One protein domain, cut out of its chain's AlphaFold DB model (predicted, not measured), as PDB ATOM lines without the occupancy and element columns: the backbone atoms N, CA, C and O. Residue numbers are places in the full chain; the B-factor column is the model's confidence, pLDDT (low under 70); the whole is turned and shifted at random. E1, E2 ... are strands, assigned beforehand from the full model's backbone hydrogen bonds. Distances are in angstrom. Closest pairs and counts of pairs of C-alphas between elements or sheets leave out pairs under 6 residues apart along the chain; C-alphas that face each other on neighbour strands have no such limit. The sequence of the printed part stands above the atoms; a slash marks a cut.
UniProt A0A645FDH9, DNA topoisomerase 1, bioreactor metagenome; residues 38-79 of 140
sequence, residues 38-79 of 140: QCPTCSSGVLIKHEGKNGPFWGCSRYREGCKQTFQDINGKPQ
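AT A GLANCE: This is residues 38 to 79 of the 140 residues of the protein "DNA topoisomerase 1" of bioreactor metagenome (UniProt A0A645FDH9). A small, strongly twisted sheet of three strands winds back and forth, E1 and E2 making a tight hairpin and E3 folding back beside E2, with a loop of residues 61 to 69 reaching out at one end of the sheet. Residues 38 to 45 lead into E1 at the end of the sheet where that loop lies, and the last residues turn back beside E3, where residues 77 to 78 pair with residues 73 to 74. The printed part has 42 residues with no named helix and three named strands, E1, E2 and E3 along the chain and in that same order across the sheet, antiparallel throughout. The class is all strand, though under half of the residues, 18 of the 42, are in named elements. The whole is compact, with a radius of gyration of the C-alphas of 9.7 A and spans of 24 by 17 by 11 A.

IN THESE COORDINATES: The printed part begins at Gln 38, whose C-alpha is at (44.238, 37.565, -4.622). E1, residues 46 to 52, begins with C-alpha 46 at (45.086, 37.586, -9.136) and measures 18.2 A from first to last C-alpha. E2, residues 55 to 60, measures 16.5 A. E3, residues 70 to 74, measures 12.8 A and ends with C-alpha 74 at (34.758, 25.001, -5.230).

HOW THE PARTS SIT: E1, E2 and E3 form a meander, each strand the antiparallel neighbour of the one before. E1 and E2 are a hairpin, with 151 degrees between their directions. The C-alphas of Glu 51 and Pro 56 face each other at 4.4 A, and N 50 and O 57 are within hydrogen-bond range at 2.7 A, as are N 48 and O 59 at 2.8 A. E2 and E3 are also a hairpin, with 134 degrees between their directions. The C-alphas of Gly 59 and Thr 70 face each other at 4.6 A, and N 58 and O 71 are within hydrogen-bond range at 2.8 A. E1 and E3 are the edge strands, and E2 is the inner strand. The closest C-alphas of E1 and E3, those of Lys 49 and Asp 73, are 7.9 A apart.

THE WHOLE: The two C-alphas farthest apart, those of Glu 65 and Asn 75, are 28.0 A from each other. The first and last printed C-alphas, of Gln 38 and Gln 79, are 11.3 A apart. The link from E1 to E2 is tight, with 2 residues, and that from E2 to E3 is short, with 9 residues. The printed part has no cut. The mean pLDDT of the printed part is 88.1, and no printed residue is under 70.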
ATOM      1  N   GLN A  38      42.785  37.410  -4.676       89.62
ATOM      2  CA  GLN A  38      44.238  37.565  -4.622       89.62
ATOM      3  C   GLN A  38      44.928  36.216  -4.403       89.62
ATOM      4  O   GLN A  38      44.435  35.349  -3.679       89.62
ATOM      5  N   CYS A  39      46.089  36.033  -5.029       88.00
ATOM      6  CA  CYS A  39      46.905  34.850  -4.802       88.00
ATOM      7  C   CYS A  39      47.572  34.937  -3.417       88.00
ATOM      8  O   CYS A  39      48.390  35.836  -3.212       88.00
ATOM      9  N   PRO A  40      47.315  33.995  -2.488       86.25
ATOM     10  CA  PRO A  40      47.886  34.041  -1.139       86.25
ATOM     11  C   PRO A  40      49.402  33.788  -1.109       86.25
ATOM     12  O   PRO A  40      50.039  34.014  -0.089       86.25
ATOM     13  N   THR A  41      49.988  33.304  -2.207       85.94
ATOM     14  CA  THR A  41      51.415  32.959  -2.260       85.94
ATOM     15  C   THR A  41      52.292  34.106  -2.741       85.94
ATOM     16  O   THR A  41      53.380  34.287  -2.210       85.94
ATOM     17  N   CYS A  42      51.858  34.860  -3.756       87.31
ATOM     18  CA  CYS A  42      52.643  35.984  -4.275       87.31
ATOM     19  C   CYS A  42      52.089  37.349  -3.873       87.31
ATOM     20  O   CYS A  42      52.801  38.333  -4.035       87.31
ATOM     21  N   SER A  43      50.835  37.426  -3.414       82.19
ATOM     22  CA  SER A  43      50.107  38.647  -3.027       82.19
ATOM     23  C   SER A  43      49.942  39.712  -4.127       82.19
ATOM     24  O   SER A  43      49.040  40.534  -4.048       82.19
ATOM     25  N   SER A  44      50.753  39.684  -5.186       83.81
ATOM     26  CA  SER A  44      50.741  40.636  -6.303       83.81
ATOM     27  C   SER A  44      49.957  40.149  -7.522       83.81
ATOM     28  O   SER A  44      49.764  40.906  -8.469       83.81
ATOM     29  N   GLY A  45      49.581  38.869  -7.560       87.31
ATOM     30  CA  GLY A  45      48.818  38.269  -8.653       87.31
ATOM     31  C   GLY A  45      47.360  38.030  -8.276       87.31
ATOM     32  O   GLY A  45      47.036  37.824  -7.106       87.31
ATOM     33  N   VAL A  46      46.492  37.989  -9.282       91.12
ATOM     34  CA  VAL A  46      45.086  37.586  -9.136       91.12
ATOM     35  C   VAL A  46      44.884  36.167  -9.619       91.12
ATOM     36  O   VAL A  46      45.601  35.691 -10.496       91.12
ATOM     37  N   LEU A  47      43.916  35.478  -9.033       91.94
ATOM     38  CA  LEU A  47      43.516  34.151  -9.454       91.94
ATOM     39  C   LEU A  47      42.522  34.256 -10.608       91.94
ATOM     40  O   LEU A  47      41.499  34.928 -10.506       91.94
ATOM     41  N   ILE A  48      42.827  33.552 -11.694       91.44
ATOM     42  CA  ILE A  48      42.022  33.468 -12.910       91.44
ATOM     43  C   ILE A  48      41.481  32.046 -13.022       91.44
ATOM     44  O   ILE A  48      42.220  31.079 -12.827       91.44
ATOM     45  N   LYS A  49      40.192  31.909 -13.339       92.19
ATOM     46  CA  LYS A  49      39.562  30.611 -13.577       92.19
ATOM     47  C   LYS A  49      39.954  30.070 -14.953       92.19
ATOM     48  O   LYS A  49      39.826  30.755 -15.962       92.19
ATOM     49  N   HIS A  50      40.392  28.821 -14.984       91.75
ATOM     50  CA  HIS A  50      40.784  28.072 -16.167       91.75
ATOM     51  C   HIS A  50      40.013  26.757 -16.233       91.75
ATOM     52  O   HIS A  50      39.730  26.140 -15.207       91.75
ATOM     53  N   GLU A  51      39.722  26.291 -17.443       91.19
ATOM     54  CA  GLU A  51      39.123  24.980 -17.673       91.19
ATOM     55  C   GLU A  51      40.221  23.962 -17.994       91.19
ATOM     56  O   GLU A  51      41.003  24.134 -18.928       91.19
ATOM     57  N   GLY A  52      40.327  22.909 -17.181       87.44
ATOM     58  CA  GLY A  52      41.303  21.837 -17.363       87.44
ATOM     59  C   GLY A  52      40.642  20.482 -17.600       87.44
ATOM     60  O   GLY A  52      39.462  20.281 -17.318       87.44
ATOM     61  N   LYS A  53      41.441  19.496 -18.030       84.00
ATOM     62  CA  LYS A  53      40.991  18.101 -18.234       84.00
ATOM     63  C   LYS A  53      40.343  17.480 -16.987       84.00
ATOM     64  O   LYS A  53      39.475  16.625 -17.103       84.00
ATOM     65  N   ASN A  54      40.762  17.921 -15.800       80.44
ATOM     66  CA  ASN A  54      40.285  17.410 -14.511       80.44
ATOM     67  C   ASN A  54      39.166  18.268 -13.885       80.44
ATOM     68  O   ASN A  54      38.735  17.979 -12.766       80.44
ATOM     69  N   GLY A  55      38.676  19.285 -14.600       84.69
ATOM     70  CA  GLY A  55      37.705  20.268 -14.122       84.69
ATOM     71  C   GLY A  55      38.274  21.691 -14.067       84.69
ATOM     72  O   GLY A  55      39.460  21.897 -14.355       84.69
ATOM     73  N   PRO A  56      37.434  22.680 -13.723       90.06
ATOM     74  CA  PRO A  56      37.872  24.055 -13.556       90.06
ATOM     75  C   PRO A  56      38.852  24.203 -12.385       90.06
ATOM     76  O   PRO A  56      38.713  23.557 -11.346       90.06
ATOM     77  N   PHE A  57      39.837  25.077 -12.550       91.44
ATOM     78  CA  PHE A  57      40.826  25.418 -11.532       91.44
ATOM     79  C   PHE A  57      41.175  26.904 -11.604       91.44
ATOM     80  O   PHE A  57      40.935  27.561 -12.608       91.44
ATOM     81  N   TRP A  58      41.758  27.436 -10.540       92.25
ATOM     82  CA  TRP A  58      42.162  28.831 -10.432       92.25
ATOM     83  C   TRP A  58      43.684  28.938 -10.445       92.25
ATOM     84  O   TRP A  58      44.355  28.350  -9.600       92.25
ATOM     85  N   GLY A  59      44.244  29.664 -11.407       92.50
ATOM     86  CA  GLY A  59      45.686  29.866 -11.563       92.50
ATOM     87  C   GLY A  59      46.087  31.308 -11.284       92.50
ATOM     88  O   GLY A  59      45.312  32.228 -11.527       92.50
ATOM     89  N   CYS A  60      47.300  31.528 -10.775       93.12
ATOM     90  CA  CYS A  60      47.825  32.884 -10.633       93.12
ATOM     91  C   CYS A  60      48.059  33.536 -12.009       93.12
ATOM     92  O   CYS A  60      48.698  32.944 -12.881       93.12
ATOM     93  N   SER A  61      47.631  34.788 -12.184       91.06
ATOM     94  CA  SER A  61      47.881  35.590 -13.390       91.06
ATOM     95  C   SER A  61      49.373  35.748 -13.701       91.06
ATOM     96  O   SER A  61      49.770  35.820 -14.862       91.06
ATOM     97  N   ARG A  62      50.214  35.717 -12.662       91.25
ATOM     98  CA  ARG A  62      51.679  35.824 -12.734       91.25
ATOM     99  C   ARG A  62      52.365  34.464 -12.909       91.25
ATOM    100  O   ARG A  62      53.512  34.286 -12.505       91.25
ATOM    101  N   TYR A  63      51.685  33.489 -13.518       91.25
ATOM    102  CA  TYR A  63      52.248  32.159 -13.787       91.25
ATOM    103  C   TYR A  63      53.563  32.226 -14.575       91.25
ATOM    104  O   TYR A  63      54.538  31.564 -14.219       91.25
ATOM    105  N   ARG A  64      53.612  33.071 -15.616       89.94
ATOM    106  CA  ARG A  64      54.807  33.265 -16.459       89.94
ATOM    107  C   ARG A  64      55.976  33.904 -15.708       89.94
ATOM    108  O   ARG A  64      57.119  33.705 -16.092       89.94
ATOM    109  N   GLU A  65      55.685  34.628 -14.635       87.19
ATOM    110  CA  GLU A  65      56.675  35.316 -13.802       87.19
ATOM    111  C   GLU A  65      57.197  34.434 -12.658       87.19
ATOM    112  O   GLU A  65      58.010  34.871 -11.852       87.19
ATOM    113  N   GLY A  66      56.736  33.180 -12.580       89.56
ATOM    114  CA  GLY A  66      57.224  32.180 -11.632       89.56
ATOM    115  C   GLY A  66      56.195  31.720 -10.600       89.56
ATOM    116  O   GLY A  66      56.424  30.703  -9.943       89.56
ATOM    117  N   CYS A  67      55.034  32.377 -10.476       90.75
ATOM    118  CA  CYS A  67      53.998  31.953  -9.530       90.75
ATOM    119  C   CYS A  67      53.171  30.781 -10.089       90.75
ATOM    120  O   CYS A  67      52.074  30.958 -10.619       90.75
ATOM    121  N   LYS A  68      53.689  29.556  -9.957       90.00
ATOM    122  CA  LYS A  68      53.058  28.319 -10.464       90.00
ATOM    123  C   LYS A  68      51.947  27.754  -9.566       90.00
ATOM    124  O   LYS A  68      51.633  26.572  -9.649       90.00
ATOM    125  N   GLN A  69      51.379  28.575  -8.688       87.62
ATOM    126  CA  GLN A  69      50.352  28.135  -7.748       87.62
ATOM    127  C   GLN A  69      48.998  27.985  -8.438       87.62
ATOM    128  O   GLN A  69      48.578  28.842  -9.222       87.62
ATOM    129  N   THR A  70      48.318  26.889  -8.112       88.88
ATOM    130  CA  THR A  70      46.995  26.543  -8.630       88.88
ATOM    131  C   THR A  70      46.089  26.122  -7.485       88.88
ATOM    132  O   THR A  70      46.502  25.342  -6.628       88.88
ATOM    133  N   PHE A  71      44.844  26.571  -7.517       88.12
ATOM    134  CA  PHE A  71      43.819  26.288  -6.522       88.12
ATOM    135  C   PHE A  71      42.644  25.580  -7.195       88.12
ATOM    136  O   PHE A  71      42.356  25.811  -8.369       88.12
ATOM    137  N   GLN A  72      41.968  24.689  -6.477       86.19
ATOM    138  CA  GLN A  72      40.778  24.027  -7.014       86.19
ATOM    139  C   GLN A  72      39.578  24.976  -6.972       86.19
ATOM    140  O   GLN A  72      39.495  25.833  -6.092       86.19
ATOM    141  N   ASP A  73      38.677  24.835  -7.944       87.81
ATOM    142  CA  ASP A  73      37.393  25.536  -7.950       87.81
ATOM    143  C   ASP A  73      36.395  24.782  -7.065       87.81
ATOM    144  O   ASP A  73      36.121  23.602  -7.291       87.81
ATOM    145  N   ILE A  74      35.859  25.474  -6.062       82.00
ATOM    146  CA  ILE A  74      34.758  25.001  -5.230       82.00
ATOM    147  C   ILE A  74      33.597  25.966  -5.417       82.00
ATOM    148  O   ILE A  74      33.669  27.124  -5.008       82.00
ATOM    149  N   ASN A  75      32.523  25.495  -6.052       81.88
ATOM    150  CA  ASN A  75      31.311  26.281  -6.301       81.88
ATOM    151  C   ASN A  75      31.595  27.655  -6.949       81.88
ATOM    152  O   ASN A  75      30.965  28.653  -6.605       81.88
ATOM    153  N   GLY A  76      32.567  27.727  -7.867       83.44
ATOM    154  CA  GLY A  76      32.934  28.977  -8.534       83.44
ATOM    155  C   GLY A  76      33.881  29.881  -7.744       83.44
ATOM    156  O   GLY A  76      34.060  31.032  -8.138       83.44
ATOM    157  N   LYS A  77      34.486  29.397  -6.654       85.75
ATOM    158  CA  LYS A  77      35.476  30.136  -5.857       85.75
ATOM    159  C   LYS A  77      36.795  29.360  -5.760       85.75
ATOM    160  O   LYS A  77      36.764  28.131  -5.686       85.75
ATOM    161  N   PRO A  78      37.959  30.031  -5.754       88.38
ATOM    162  CA  PRO A  78      39.228  29.372  -5.498       88.38
ATOM    163  C   PRO A  78      39.324  28.938  -4.040       88.38
ATOM    164  O   PRO A  78      39.033  29.716  -3.130       88.38
ATOM    165  N   GLN A  79      39.830  27.728  -3.821       84.75
ATOM    166  CA  GLN A  79      40.182  27.255  -2.488       84.75
ATOM    167  C   GLN A  79      41.456  27.940  -1.972       84.75
ATOM    168  O   GLN A  79      42.537  27.360  -2.020       84.75
TER     169      GLN A  79